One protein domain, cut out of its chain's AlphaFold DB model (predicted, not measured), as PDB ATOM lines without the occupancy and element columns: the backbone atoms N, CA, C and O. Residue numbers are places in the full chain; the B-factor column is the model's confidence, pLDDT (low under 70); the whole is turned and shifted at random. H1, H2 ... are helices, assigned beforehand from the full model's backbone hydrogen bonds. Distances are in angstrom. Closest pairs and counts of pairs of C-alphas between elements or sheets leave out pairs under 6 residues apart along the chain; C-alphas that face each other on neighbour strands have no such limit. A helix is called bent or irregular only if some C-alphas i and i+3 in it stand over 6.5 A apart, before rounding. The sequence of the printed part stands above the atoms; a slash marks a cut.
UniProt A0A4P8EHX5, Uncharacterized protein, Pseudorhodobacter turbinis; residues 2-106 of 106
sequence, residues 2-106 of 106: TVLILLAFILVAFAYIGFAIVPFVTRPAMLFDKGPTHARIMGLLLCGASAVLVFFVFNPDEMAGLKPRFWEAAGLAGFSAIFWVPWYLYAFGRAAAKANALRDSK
ATOM      1  N   THR A   2     -45.445  42.246 -11.716       76.44
ATOM      2  CA  THR A   2     -44.529  41.726 -10.680       76.44
ATOM      3  C   THR A   2     -43.575  42.770 -10.088       76.44
ATOM      4  O   THR A   2     -43.444  42.833  -8.873       76.44
ATOM      5  N   VAL A   3     -42.972  43.642 -10.906       77.00
ATOM      6  CA  VAL A   3     -42.051  44.690 -10.412       77.00
ATOM      7  C   VAL A   3     -42.762  45.727  -9.535       77.00
ATOM      8  O   VAL A   3     -42.243  46.096  -8.491       77.00
ATOM      9  N   LEU A   4     -43.968  46.162  -9.917       80.44
ATOM     10  CA  LEU A   4     -44.752  47.130  -9.137       80.44
ATOM     11  C   LEU A   4     -45.210  46.543  -7.798       80.44
ATOM     12  O   LEU A   4     -45.153  47.228  -6.782       80.44
ATOM     13  N   ILE A   5     -45.610  45.269  -7.794       78.25
ATOM     14  CA  ILE A   5     -45.970  44.541  -6.572       78.25
ATOM     15  C   ILE A   5     -44.750  44.443  -5.649       78.25
ATOM     16  O   ILE A   5     -44.845  44.788  -4.474       78.25
ATOM     17  N   LEU A   6     -43.589  44.055  -6.186       73.06
ATOM     18  CA  LEU A   6     -42.341  43.981  -5.427       73.06
ATOM     19  C   LEU A   6     -41.975  45.338  -4.805       73.06
ATOM     20  O   LEU A   6     -41.634  45.417  -3.628       73.06
ATOM     21  N   LEU A   7     -42.093  46.417  -5.580       77.50
ATOM     22  CA  LEU A   7     -41.768  47.774  -5.142       77.50
ATOM     23  C   LEU A   7     -42.738  48.262  -4.054       77.50
ATOM     24  O   LEU A   7     -42.303  48.852  -3.068       77.50
ATOM     25  N   ALA A   8     -44.029  47.942  -4.174       80.38
ATOM     26  CA  ALA A   8     -45.017  48.214  -3.133       80.38
ATOM     27  C   ALA A   8     -44.699  47.462  -1.830       80.38
ATOM     28  O   ALA A   8     -44.705  48.071  -0.763       80.38
ATOM     29  N   PHE A   9     -44.338  46.174  -1.906       78.25
ATOM     30  CA  PHE A   9     -43.904  45.402  -0.735       78.25
ATOM     31  C   PHE A   9     -42.665  46.004  -0.070       78.25
ATOM     32  O   PHE A   9     -42.618  46.117   1.155       78.25
ATOM     33  N   ILE A  10     -41.687  46.442  -0.866       77.62
ATOM     34  CA  ILE A  10     -40.477  47.099  -0.365       77.62
ATOM     35  C   ILE A  10     -40.829  48.391   0.382       77.62
ATOM     36  O   ILE A  10     -40.357  48.603   1.498       77.62
ATOM     37  N   LEU A  11     -41.689  49.239  -0.190       81.38
ATOM     38  CA  LEU A  11     -42.121  50.489   0.445       81.38
ATOM     39  C   LEU A  11     -42.902  50.243   1.742       81.38
ATOM     40  O   LEU A  11     -42.656  50.922   2.741       81.38
ATOM     41  N   VAL A  12     -43.794  49.249   1.760       82.94
ATOM     42  CA  VAL A  12     -44.540  48.852   2.965       82.94
ATOM     43  C   VAL A  12     -43.591  48.337   4.047       82.94
ATOM     44  O   VAL A  12     -43.726  48.722   5.208       82.94
ATOM     45  N   ALA A  13     -42.587  47.537   3.684       76.19
ATOM     46  CA  ALA A  13     -41.572  47.063   4.621       76.19
ATOM     47  C   ALA A  13     -40.748  48.224   5.203       76.19
ATOM     48  O   ALA A  13     -40.545  48.287   6.416       76.19
ATOM     49  N   PHE A  14     -40.337  49.194   4.376       77.69
ATOM     50  CA  PHE A  14     -39.651  50.399   4.854       77.69
ATOM     51  C   PHE A  14     -40.514  51.219   5.811       77.69
ATOM     52  O   PHE A  14     -40.015  51.670   6.846       77.69
ATOM     53  N   ALA A  15     -41.799  51.390   5.496       81.50
ATOM     54  CA  ALA A  15     -42.734  52.089   6.365       81.50
ATOM     55  C   ALA A  15     -42.914  51.349   7.700       81.50
ATOM     56  O   ALA A  15     -42.819  51.966   8.759       81.50
ATOM     57  N   TYR A  16     -43.084  50.027   7.678       80.31
ATOM     58  CA  TYR A  16     -43.204  49.208   8.885       80.31
ATOM     59  C   TYR A  16     -41.952  49.290   9.770       80.31
ATOM     60  O   TYR A  16     -42.044  49.564  10.968       80.31
ATOM     61  N   ILE A  17     -40.762  49.138   9.184       77.25
ATOM     62  CA  ILE A  17     -39.503  49.240   9.933       77.25
ATOM     63  C   ILE A  17     -39.343  50.650  10.513       77.25
ATOM     64  O   ILE A  17     -39.057  50.799  11.700       77.25
ATOM     65  N   GLY A  18     -39.545  51.686   9.696       74.00
ATOM     66  CA  GLY A  18     -39.315  53.078  10.081       74.00
ATOM     67  C   GLY A  18     -40.323  53.631  11.091       74.00
ATOM     68  O   GLY A  18     -39.923  54.362  11.995       74.00
ATOM     69  N   PHE A  19     -41.606  53.287  10.959       79.25
ATOM     70  CA  PHE A  19     -42.694  53.877  11.750       79.25
ATOM     71  C   PHE A  19     -43.259  52.962  12.838       79.25
ATOM     72  O   PHE A  19     -43.886  53.474  13.761       79.25
ATOM     73  N   ALA A  20     -43.033  51.646  12.780       80.50
ATOM     74  CA  ALA A  20     -43.479  50.724  13.826       80.50
ATOM     75  C   ALA A  20     -42.298  50.169  14.626       80.50
ATOM     76  O   ALA A  20     -42.214  50.407  15.832       80.50
ATOM     77  N   ILE A  21     -41.358  49.483  13.965       77.06
ATOM     78  CA  ILE A  21     -40.266  48.793  14.662       77.06
ATOM     79  C   ILE A  21     -39.346  49.796  15.346       77.06
ATOM     80  O   ILE A  21     -39.266  49.787  16.569       77.06
ATOM     81  N   VAL A  22     -38.701  50.694  14.592       74.50
ATOM     82  CA  VAL A  22     -37.724  51.654  15.129       74.50
ATOM     83  C   VAL A  22     -38.266  52.414  16.345       74.50
ATOM     84  O   VAL A  22     -37.625  52.318  17.389       74.50
ATOM     85  N   PRO A  23     -39.415  53.115  16.310       73.44
ATOM     86  CA  PRO A  23     -39.897  53.861  17.473       73.44
ATOM     87  C   PRO A  23     -40.311  52.970  18.648       73.44
ATOM     88  O   PRO A  23     -40.291  53.439  19.782       73.44
ATOM     89  N   PHE A  24     -40.667  51.703  18.420       77.38
ATOM     90  CA  PHE A  24     -40.960  50.754  19.494       77.38
ATOM     91  C   PHE A  24     -39.699  50.365  20.276       77.38
ATOM     92  O   PHE A  24     -39.705  50.388  21.506       77.38
ATOM     93  N   VAL A  25     -38.601  50.069  19.576       70.62
ATOM     94  CA  VAL A  25     -37.336  49.641  20.203       70.62
ATOM     95  C   VAL A  25     -36.419  50.804  20.594       70.62
ATOM     96  O   VAL A  25     -35.604  50.662  21.498       70.62
ATOM     97  N   THR A  26     -36.568  51.975  19.966       67.50
ATOM     98  CA  THR A  26     -35.828  53.211  20.296       67.50
ATOM     99  C   THR A  26     -36.593  54.132  21.241       67.50
ATOM    100  O   THR A  26     -36.305  55.327  21.313       67.50
ATOM    101  N   ARG A  27     -37.569  53.612  21.997       72.81
ATOM    102  CA  ARG A  27     -38.208  54.419  23.044       72.81
ATOM    103  C   ARG A  27     -37.139  54.939  24.012       72.81
ATOM    104  O   ARG A  27     -36.285  54.149  24.418       72.81
ATOM    105  N   PRO A  28     -37.204  56.218  24.434       61.97
ATOM    106  CA  PRO A  28     -36.176  56.827  25.279       61.97
ATOM    107  C   PRO A  28     -35.890  55.994  26.533       61.97
ATOM    108  O   PRO A  28     -34.738  55.726  26.842       61.97
ATOM    109  N   ALA A  29     -36.941  55.476  27.179       65.31
ATOM    110  CA  ALA A  29     -36.822  54.606  28.347       65.31
ATOM    111  C   ALA A  29     -35.989  53.335  28.088       65.31
ATOM    112  O   ALA A  29     -35.150  52.987  28.908       65.31
ATOM    113  N   MET A  30     -36.159  52.667  26.940       61.25
ATOM    114  CA  MET A  30     -35.367  51.472  26.609       61.25
ATOM    115  C   MET A  30     -33.927  51.812  26.214       61.25
ATOM    116  O   MET A  30     -33.008  51.061  26.537       61.25
ATOM    117  N   LEU A  31     -33.724  52.928  25.509       62.47
ATOM    118  CA  LEU A  31     -32.394  53.373  25.092       62.47
ATOM    119  C   LEU A  31     -31.533  53.819  26.274       62.47
ATOM    120  O   LEU A  31     -30.339  53.530  26.280       62.47
ATOM    121  N   PHE A  32     -32.123  54.492  27.264       61.97
ATOM    122  CA  PHE A  32     -31.405  54.918  28.466       61.97
ATOM    123  C   PHE A  32     -31.073  53.757  29.405       61.97
ATOM    124  O   PHE A  32     -30.040  53.811  30.060       61.97
ATOM    125  N   ASP A  33     -31.908  52.718  29.434       68.44
ATOM    126  CA  ASP A  33     -31.756  51.583  30.351       68.44
ATOM    127  C   ASP A  33     -30.837  50.479  29.790       68.44
ATOM    128  O   ASP A  33     -29.973  49.954  30.486       68.44
ATOM    129  N   LYS A  34     -30.969  50.141  28.497       69.62
ATOM    130  CA  LYS A  34     -30.257  48.999  27.877       69.62
ATOM    131  C   LYS A  34     -29.251  49.378  26.793       69.62
ATOM    132  O   LYS A  34     -28.533  48.519  26.277       69.62
ATOM    133  N   GLY A  35     -29.192  50.657  26.431       68.25
ATOM    134  CA  GLY A  35     -28.270  51.174  25.431       68.25
ATOM    135  C   GLY A  35     -28.662  50.875  23.971       68.25
ATOM    136  O   GLY A  35     -29.555  50.077  23.668       68.25
ATOM    137  N   PRO A  36     -27.970  51.520  23.015       67.81
ATOM    138  CA  PRO A  36     -28.318  51.485  21.594       67.81
ATOM    139  C   PRO A  36     -28.077  50.122  20.930       67.81
ATOM    140  O   PRO A  36     -28.792  49.764  19.994       67.81
ATOM    141  N   THR A  37     -27.105  49.342  21.406       70.12
ATOM    142  CA  THR A  37     -26.792  48.013  20.856       70.12
ATOM    143  C   THR A  37     -27.910  47.010  21.130       70.12
ATOM    144  O   THR A  37     -28.321  46.291  20.221       70.12
ATOM    145  N   HIS A  38     -28.465  47.009  22.347       72.31
ATOM    146  CA  HIS A  38     -29.577  46.131  22.709       72.31
ATOM    147  C   HIS A  38     -30.812  46.419  21.849       72.31
ATOM    148  O   HIS A  38     -31.418  45.505  21.292       72.31
ATOM    149  N   ALA A  39     -31.160  47.696  21.679       69.81
ATOM    150  CA  ALA A  39     -32.307  48.090  20.873       69.81
ATOM    151  C   ALA A  39     -32.149  47.670  19.395       69.81
ATOM    152  O   ALA A  39     -33.096  47.152  18.801       69.81
ATOM    153  N   ARG A  40     -30.939  47.780  18.820       65.75
ATOM    154  CA  ARG A  40     -30.648  47.303  17.454       65.75
ATOM    155  C   ARG A  40     -30.870  45.800  17.297       65.75
ATOM    156  O   ARG A  40     -31.511  45.399  16.327       65.75
ATOM    157  N   ILE A  41     -30.375  44.988  18.232       72.25
ATOM    158  CA  ILE A  41     -30.553  43.527  18.209       72.25
ATOM    159  C   ILE A  41     -32.037  43.173  18.355       72.25
ATOM    160  O   ILE A  41     -32.557  42.350  17.604       72.25
ATOM    161  N   MET A  42     -32.741  43.841  19.269       72.44
ATOM    162  CA  MET A  42     -34.157  43.584  19.523       72.44
ATOM    163  C   MET A  42     -35.034  43.903  18.307       72.44
ATOM    164  O   MET A  42     -35.932  43.130  17.982       72.44
ATOM    165  N   GLY A  43     -34.768  44.997  17.591       69.94
ATOM    166  CA  GLY A  43     -35.533  45.304  16.382       69.94
ATOM    167  C   GLY A  43     -35.190  44.393  15.198       69.94
ATOM    168  O   GLY A  43     -36.091  44.074  14.430       69.94
ATOM    169  N   LEU A  44     -33.956  43.876  15.087       71.75
ATOM    170  CA  LEU A  44     -33.629  42.827  14.105       71.75
ATOM    171  C   LEU A  44     -34.420  41.544  14.385       71.75
ATOM    172  O   LEU A  44     -34.999  40.966  13.464       71.75
ATOM    173  N   LEU A  45     -34.499  41.139  15.655       75.69
ATOM    174  CA  LEU A  45     -35.303  39.993  16.080       75.69
ATOM    175  C   LEU A  45     -36.791  40.200  15.783       75.69
ATOM    176  O   LEU A  45     -37.430  39.288  15.266       75.69
ATOM    177  N   LEU A  46     -37.340  41.388  16.050       75.94
ATOM    178  CA  LEU A  46     -38.743  41.700  15.755       75.94
ATOM    179  C   LEU A  46     -39.037  41.694  14.254       75.94
ATOM    180  O   LEU A  46     -40.049  41.133  13.840       75.94
ATOM    181  N   CYS A  47     -38.148  42.260  13.432       75.56
ATOM    182  CA  CYS A  47     -38.264  42.184  11.976       75.56
ATOM    183  C   CYS A  47     -38.285  40.722  11.509       75.56
ATOM    184  O   CYS A  47     -39.213  40.324  10.806       75.56
ATOM    185  N   GLY A  48     -37.322  39.908  11.957       69.94
ATOM    186  CA  GLY A  48     -37.251  38.485  11.616       69.94
ATOM    187  C   GLY A  48     -38.489  37.703  12.063       69.94
ATOM    188  O   GLY A  48     -39.095  37.001  11.258       69.94
ATOM    189  N   ALA A  49     -38.919  37.878  13.315       73.94
ATOM    190  CA  ALA A  49     -40.110  37.227  13.853       73.94
ATOM    191  C   ALA A  49     -41.372  37.615  13.071       73.94
ATOM    192  O   ALA A  49     -42.146  36.739  12.702       73.94
ATOM    193  N   SER A  50     -41.555  38.903  12.758       76.56
ATOM    194  CA  SER A  50     -42.710  39.366  11.979       76.56
ATOM    195  C   SER A  50     -42.723  38.817  10.552       76.56
ATOM    196  O   SER A  50     -43.784  38.438  10.067       76.56
ATOM    197  N   ALA A  51     -41.559  38.685   9.906       71.44
ATOM    198  CA  ALA A  51     -41.457  38.084   8.578       71.44
ATOM    199  C   ALA A  51     -41.863  36.601   8.590       71.44
ATOM    200  O   ALA A  51     -42.631  36.169   7.733       71.44
ATOM    201  N   VAL A  52     -41.411  35.840   9.594       70.38
ATOM    202  CA  VAL A  52     -41.807  34.433   9.778       70.38
ATOM    203  C   VAL A  52     -43.308  34.314  10.058       70.38
ATOM    204  O   VAL A  52     -43.967  33.441   9.501       70.38
ATOM    205  N   LEU A  53     -43.866  35.210  10.876       75.56
ATOM    206  CA  LEU A  53     -45.290  35.222  11.226       75.56
ATOM    207  C   LEU A  53     -46.173  35.531  10.009       75.56
ATOM    208  O   LEU A  53     -47.166  34.849   9.779       75.56
ATOM    209  N   VAL A  54     -45.782  36.513   9.193       76.50
ATOM    210  CA  VAL A  54     -46.453  36.819   7.921       76.50
ATOM    211  C   VAL A  54     -46.388  35.609   6.992       76.50
ATOM    212  O   VAL A  54     -47.413  35.197   6.457       76.50
ATOM    213  N   PHE A  55     -45.218  34.984   6.846       70.25
ATOM    214  CA  PHE A  55     -45.076  33.789   6.014       70.25
ATOM    215  C   PHE A  55     -45.994  32.646   6.475       70.25
ATOM    216  O   PHE A  55     -46.656  32.028   5.647       70.25
ATOM    217  N   PHE A  56     -46.092  32.428   7.790       71.44
ATOM    218  CA  PHE A  56     -46.980  31.435   8.400       71.44
ATOM    219  C   PHE A  56     -48.461  31.719   8.120       71.44
ATOM    220  O   PHE A  56     -49.190  30.818   7.720       71.44
ATOM    221  N   VAL A  57     -48.911  32.968   8.298       76.31
ATOM    222  CA  VAL A  57     -50.319  33.356   8.090       76.31
ATOM    223  C   VAL A  57     -50.754  33.149   6.642       76.31
ATOM    224  O   VAL A  57     -51.884  32.737   6.396       76.31
ATOM    225  N   PHE A  58     -49.868  33.425   5.684       75.75
ATOM    226  CA  PHE A  58     -50.197  33.313   4.264       75.75
ATOM    227  C   PHE A  58     -49.940  31.921   3.667       75.75
ATOM    228  O   PHE A  58     -50.457  31.652   2.587       75.75
ATOM    229  N   ASN A  59     -49.177  31.041   4.331       70.38
ATOM    230  CA  ASN A  59     -48.859  29.692   3.835       70.38
ATOM    231  C   ASN A  59     -48.838  28.638   4.967       70.38
ATOM    232  O   ASN A  59     -47.788  28.049   5.241       70.38
ATOM    233  N   PRO A  60     -49.979  28.374   5.631       68.56
ATOM    234  CA  PRO A  60     -50.048  27.419   6.741       68.56
ATOM    235  C   PRO A  60     -49.810  25.959   6.311       68.56
ATOM    236  O   PRO A  60     -49.341  25.152   7.108       68.56
ATOM    237  N   ASP A  61     -50.078  25.618   5.049       65.38
ATOM    238  CA  ASP A  61     -49.973  24.240   4.547       65.38
ATOM    239  C   ASP A  61     -48.540  23.848   4.139       65.38
ATOM    240  O   ASP A  61     -48.176  22.672   4.136       65.38
ATOM    241  N   GLU A  62     -47.673  24.824   3.847       61.41
ATOM    242  CA  GLU A  62     -46.297  24.571   3.390       61.41
ATOM    243  C   GLU A  62     -45.312  24.258   4.536       61.41
ATOM    244  O   GLU A  62     -44.108  24.079   4.320       61.41
ATOM    245  N   MET A  63     -45.814  24.134   5.768       56.78
ATOM    246  CA  MET A  63     -45.003  23.926   6.970       56.78
ATOM    247  C   MET A  63     -44.250  22.593   7.000       56.78
ATOM    248  O   MET A  63     -43.170  22.509   7.585       56.78
ATOM    249  N   ALA A  64     -44.756  21.551   6.340       59.16
ATOM    250  CA  ALA A  64     -44.097  20.243   6.324       59.16
ATOM    251  C   ALA A  64     -42.730  20.256   5.596       59.16
ATOM    252  O   ALA A  64     -41.877  19.412   5.864       59.16
ATOM    253  N   GLY A  65     -42.486  21.244   4.723       60.94
ATOM    254  CA  GLY A  65     -41.244  21.428   3.959       60.94
ATOM    255  C   GLY A  65     -40.280  22.465   4.546       60.94
ATOM    256  O   GLY A  65     -39.413  22.966   3.829       60.94
ATOM    257  N   LEU A  66     -40.432  22.824   5.826       58.19
ATOM    258  CA  LEU A  66     -39.740  23.959   6.447       58.19
ATOM    259  C   LEU A  66     -38.212  23.873   6.375       58.19
ATOM    260  O   LEU A  66     -37.575  24.886   6.143       58.19
ATOM    261  N   LYS A  67     -37.591  22.700   6.549       60.97
ATOM    262  CA  LYS A  67     -36.126  22.622   6.715       60.97
ATOM    263  C   LYS A  67     -35.335  23.104   5.483       60.97
ATOM    264  O   LYS A  67     -34.477  23.963   5.662       60.97
ATOM    265  N   PRO A  68     -35.595  22.612   4.255       59.72
ATOM    266  CA  PRO A  68     -34.867  23.065   3.065       59.72
ATOM    267  C   PRO A  68     -35.233  24.501   2.668       59.72
ATOM    268  O   PRO A  68     -34.351  25.316   2.406       59.72
ATOM    269  N   ARG A  69     -36.527  24.844   2.707       62.12
ATOM    270  CA  ARG A  69     -37.021  26.168   2.296       62.12
ATOM    271  C   ARG A  69     -36.678  27.262   3.304       62.12
ATOM    272  O   ARG A  69     -36.528  28.413   2.916       62.12
ATOM    273  N   PHE A  70     -36.482  26.920   4.578       63.91
ATOM    274  CA  PHE A  70     -35.967  27.846   5.586       63.91
ATOM    275  C   PHE A  70     -34.533  28.264   5.279       63.91
ATOM    276  O   PHE A  70     -34.217  29.431   5.454       63.91
ATOM    277  N   TRP A  71     -33.673  27.362   4.793       60.75
ATOM    278  CA  TRP A  71     -32.305  27.729   4.406       60.75
ATOM    279  C   TRP A  71     -32.277  28.631   3.173       60.75
ATOM    280  O   TRP A  71     -31.527  29.605   3.155       60.75
ATOM    281  N   GLU A  72     -33.135  28.373   2.186       58.75
ATOM    282  CA  GLU A  72     -33.297  29.264   1.030       58.75
ATOM    283  C   GLU A  72     -33.870  30.624   1.442       58.75
ATOM    284  O   GLU A  72     -33.321  31.659   1.073       58.75
ATOM    285  N   ALA A  73     -34.917  30.643   2.270       60.97
ATOM    286  CA  ALA A  73     -35.524  31.867   2.783       60.97
ATOM    287  C   ALA A  73     -34.571  32.644   3.702       60.97
ATOM    288  O   ALA A  73     -34.526  33.867   3.629       60.97
ATOM    289  N   ALA A  74     -33.773  31.963   4.525       61.84
ATOM    290  CA  ALA A  74     -32.747  32.570   5.366       61.84
ATOM    291  C   ALA A  74     -31.586  33.113   4.527       61.84
ATOM    292  O   ALA A  74     -31.075  34.188   4.829       61.84
ATOM    293  N   GLY A  75     -31.204  32.423   3.449       58.84
ATOM    294  CA  GLY A  75     -30.229  32.910   2.473       58.84
ATOM    295  C   GLY A  75     -30.726  34.153   1.737       58.84
ATOM    296  O   GLY A  75     -30.007  35.147   1.648       58.84
ATOM    297  N   LEU A  76     -31.985  34.149   1.288       62.41
ATOM    298  CA  LEU A  76     -32.617  35.297   0.635       62.41
ATOM    299  C   LEU A  76     -32.793  36.471   1.608       62.41
ATOM    300  O   LEU A  76     -32.503  37.616   1.263       62.41
ATOM    301  N   ALA A  77     -33.217  36.191   2.842       62.91
ATOM    302  CA  ALA A  77     -33.335  37.177   3.909       62.91
ATOM    303  C   ALA A  77     -31.964  37.761   4.270       62.91
ATOM    304  O   ALA A  77     -31.842  38.979   4.379       62.91
ATOM    305  N   GLY A  78     -30.927  36.925   4.367       61.50
ATOM    306  CA  GLY A  78     -29.542  37.327   4.616       61.50
ATOM    307  C   GLY A  78     -28.959  38.181   3.491       61.50
ATOM    308  O   GLY A  78     -28.354  39.215   3.761       61.50
ATOM    309  N   PHE A  79     -29.208  37.823   2.230       62.53
ATOM    310  CA  PHE A  79     -28.824  38.651   1.085       62.53
ATOM    311  C   PHE A  79     -29.572  39.987   1.090       62.53
ATOM    312  O   PHE A  79     -28.973  41.050   0.929       62.53
ATOM    313  N   SER A  80     -30.879  39.956   1.360       62.50
ATOM    314  CA  SER A  80     -31.688  41.171   1.453       62.50
ATOM    315  C   SER A  80     -31.240  42.068   2.611       62.50
ATOM    316  O   SER A  80     -31.297  43.290   2.502       62.50
ATOM    317  N   ALA A  81     -30.721  41.487   3.702       64.81
ATOM    318  CA  ALA A  81     -30.239  42.222   4.866       64.81
ATOM    319  C   ALA A  81     -29.112  43.201   4.510       64.81
ATOM    320  O   ALA A  81     -29.009  44.238   5.157       64.81
ATOM    321  N   ILE A  82     -28.339  42.961   3.445       64.25
ATOM    322  CA  ILE A  82     -27.336  43.918   2.949       64.25
ATOM    323  C   ILE A  82     -27.983  45.263   2.571       64.25
ATOM    324  O   ILE A  82     -27.388  46.314   2.798       64.25
ATOM    325  N   PHE A  83     -29.217  45.251   2.062       63.62
ATOM    326  CA  PHE A  83     -29.967  46.461   1.715       63.62
ATOM    327  C   PHE A  83     -30.695  47.064   2.924       63.62
ATOM    328  O   PHE A  83     -30.753  48.286   3.070       63.62
ATOM    329  N   TRP A  84     -31.228  46.227   3.820       65.88
ATOM    330  CA  TRP A  84     -32.035  46.687   4.960       65.88
ATOM    331  C   TRP A  84     -31.202  47.145   6.158       65.88
ATOM    332  O   TRP A  84     -31.580  48.101   6.834       65.88
ATOM    333  N   VAL A  85     -30.071  46.491   6.439       67.31
ATOM    334  CA  VAL A  85     -29.227  46.761   7.615       67.31
ATOM    335  C   VAL A  85     -28.665  48.187   7.605       67.31
ATOM    336  O   VAL A  85     -28.776  48.844   8.641       67.31
ATOM    337  N   PRO A  86     -28.138  48.739   6.493       71.38
ATOM    338  CA  PRO A  86     -27.675  50.127   6.462       71.38
ATOM    339  C   PRO A  86     -28.791  51.132   6.769       71.38
ATOM    340  O   PRO A  86     -28.603  52.028   7.594       71.38
ATOM    341  N   TRP A  87     -29.976  50.956   6.172       72.06
ATOM    342  CA  TRP A  87     -31.134  51.813   6.445       72.06
ATOM    343  C   TRP A  87     -31.598  51.695   7.896       72.06
ATOM    344  O   TRP A  87     -31.859  52.698   8.562       72.06
ATOM    345  N   TYR A  88     -31.655  50.467   8.404       67.81
ATOM    346  CA  TYR A  88     -32.017  50.178   9.780       67.81
ATOM    347  C   TYR A  88     -31.060  50.860  10.762       67.81
ATOM    348  O   TYR A  88     -31.514  51.578  11.651       67.81
ATOM    349  N   LEU A  89     -29.744  50.719  10.564       70.62
ATOM    350  CA  LEU A  89     -28.716  51.369  11.382       70.62
ATOM    351  C   LEU A  89     -28.791  52.899  11.298       70.62
ATOM    352  O   LEU A  89     -28.653  53.565  12.327       70.62
ATOM    353  N   TYR A  90     -29.054  53.453  10.113       77.88
ATOM    354  CA  TYR A  90     -29.244  54.890   9.910       77.88
ATOM    355  C   TYR A  90     -30.472  55.427  10.664       77.88
ATOM    356  O   TYR A  90     -30.365  56.393  11.425       77.88
ATOM    357  N   ALA A  91     -31.636  54.787  10.507       75.25
ATOM    358  CA  ALA A  91     -32.874  55.180  11.179       75.25
ATOM    359  C   ALA A  91     -32.730  55.106  12.706       75.25
ATOM    360  O   ALA A  91     -33.124  56.033  13.419       75.25
ATOM    361  N   PHE A  92     -32.077  54.049  13.192       70.44
ATOM    362  CA  PHE A  92     -31.720  53.892  14.596       70.44
ATOM    363  C   PHE A  92     -30.778  54.974  15.104       70.44
ATOM    364  O   PHE A  92     -31.001  55.521  16.180       70.44
ATOM    365  N   GLY A  93     -29.725  55.281  14.345       73.56
ATOM    366  CA  GLY A  93     -28.767  56.328  14.689       73.56
ATOM    367  C   GLY A  93     -29.459  57.676  14.860       73.56
ATOM    368  O   GLY A  93     -29.247  58.348  15.867       73.56
ATOM    369  N   ARG A  94     -30.368  58.034  13.943       79.19
ATOM    370  CA  ARG A  94     -31.159  59.266  14.071       79.19
ATOM    371  C   ARG A  94     -32.090  59.257  15.279       79.19
ATOM    372  O   ARG A  94     -32.204  60.276  15.954       79.19
ATOM    373  N   ALA A  95     -32.776  58.147  15.541       73.81
ATOM    374  CA  ALA A  95     -33.690  58.047  16.678       73.81
ATOM    375  C   ALA A  95     -32.937  58.127  18.018       73.81
ATOM    376  O   ALA A  95     -33.349  58.865  18.910       73.81
ATOM    377  N   ALA A  96     -31.787  57.456  18.122       71.12
ATOM    378  CA  ALA A  96     -30.914  57.534  19.288       71.12
ATOM    379  C   ALA A  96     -30.330  58.943  19.483       71.12
ATOM    380  O   ALA A  96     -30.339  59.450  20.600       71.12
ATOM    381  N   ALA A  97     -29.892  59.611  18.408       76.00
ATOM    382  CA  ALA A  97     -29.410  60.992  18.472       76.00
ATOM    383  C   ALA A  97     -30.495  61.959  18.974       76.00
ATOM    384  O   ALA A  97     -30.223  62.801  19.825       76.00
ATOM    385  N   LYS A  98     -31.742  61.797  18.510       75.75
ATOM    386  CA  LYS A  98     -32.886  62.573  19.015       75.75
ATOM    387  C   LYS A  98     -33.168  62.305  20.494       75.75
ATOM    388  O   LYS A  98     -33.428  63.246  21.235       75.75
ATOM    389  N   ALA A  99     -33.119  61.044  20.926       70.31
ATOM    390  CA  ALA A  99     -33.324  60.685  22.328       70.31
ATOM    391  C   ALA A  99     -32.223  61.261  23.235       70.31
ATOM    392  O   ALA A  99     -32.534  61.799  24.294       70.31
ATOM    393  N   ASN A 100     -30.960  61.217  22.805       69.19
ATOM    394  CA  ASN A 100     -29.846  61.814  23.545       69.19
ATOM    395  C   ASN A 100     -29.959  63.343  23.618       69.19
ATOM    396  O   ASN A 100     -29.827  63.895  24.701       69.19
ATOM    397  N   ALA A 101     -30.316  64.016  22.519       74.31
ATOM    398  CA  ALA A 101     -30.553  65.462  22.527       74.31
ATOM    399  C   ALA A 101     -31.657  65.880  23.521       74.31
ATOM    400  O   ALA A 101     -31.549  66.912  24.172       74.31
ATOM    401  N   LEU A 102     -32.704  65.061  23.680       71.50
ATOM    402  CA  LEU A 102     -33.742  65.271  24.696       71.50
ATOM    403  C   LEU A 102     -33.223  65.061  26.126       71.50
ATOM    404  O   LEU A 102     -33.693  65.738  27.039       71.50
ATOM    405  N   ARG A 103     -32.279  64.134  26.333       66.31
ATOM    406  CA  ARG A 103     -31.651  63.895  27.641       66.31
ATOM    407  C   ARG A 103     -30.815  65.084  28.088       66.31
ATOM    408  O   ARG A 103     -30.945  65.488  29.230       66.31
ATOM    409  N   ASP A 104     -30.009  65.634  27.184       67.00
ATOM    410  CA  ASP A 104     -29.087  66.733  27.490       67.00
ATOM    411  C   ASP A 104     -29.807  68.091  27.626       67.00
ATOM    412  O   ASP A 104     -29.231  69.057  28.116       67.00
ATOM    413  N   SER A 105     -31.076  68.172  27.200       63.94
ATOM    414  CA  SER A 105     -31.943  69.347  27.381       63.94
ATOM    415  C   SER A 105     -32.688  69.400  28.725       63.94
ATOM    416  O   SER A 105     -33.381  70.384  28.985       63.94
ATOM    417  N   LYS A 106     -32.601  68.341  29.539       54.66
ATOM    418  CA  LYS A 106     -33.187  68.249  30.884       54.66
ATOM    419  C   LYS A 106     -32.121  68.435  31.952       54.66
ATOM    420  O   LYS A 106     -32.476  69.038  32.985       54.66
TER     421      LYS A 106
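What this domain is: This is residues 2 to 106 of the 106 residues of an uncharacterized protein of Pseudorhodobacter turbinis (UniProt A0A4P8EHX5). Three long helices, H1, H2 and H3 along the chain, fold back on one another in a loose zigzag, with residues 2 to 9 of H1 sticking out. The printed part has 105 residues, 100 of them in the three named helices, with no named strand, and its class is all helix. The whole is loose, radius of gyration of the C-alphas 16.2 A, and spans 54 by 29 by 22 A.

Where its parts are: H1, residues 2 to 25, begins at C-alpha 2 (-44.529, 41.726, -10.680) and is 32.7 A long. H2, residues 28 to 58, 34.5 A, has a kink near residue 35; H3, residues 60 to 104, 49.1 A, has one near residue 67 and ends at C-alpha 104 (-29.087, 66.733, 27.490). H2 and H3 are irregular: C-alphas 33 and 36 are 9.4 A apart, C-alphas 64 and 67 8.3 A.

How they stand to each other: H1 and H2, a hairpin, touch through residues 17 to 25 of H1, closest C-alphas Val 25 and Ala 39, 5.3 A. H2 and H3, also a hairpin, touch at a shallow tilt of 27 degrees, closest C-alphas Pro 28 and Ala 99, 5.6 A. H3 touches H1 with residues 88 to 95 alone, closest C-alphas Val 22 and Phe 92, 6.4 A, at a steep tilt of 50 degrees. O i to N i+4 pairs are within hydrogen-bond range in 18 of 20, 24 of 27 and 30 of 41 cases in H1, H2 and H3.

The domain as a whole: The farthest C-alphas, Ala 64 and Lys 106, are 55.0 A apart. The printed part has no cut, and both links are tight. Mean pLDDT of the printed part is 70.2, with residues 60 to 85 among those under 70.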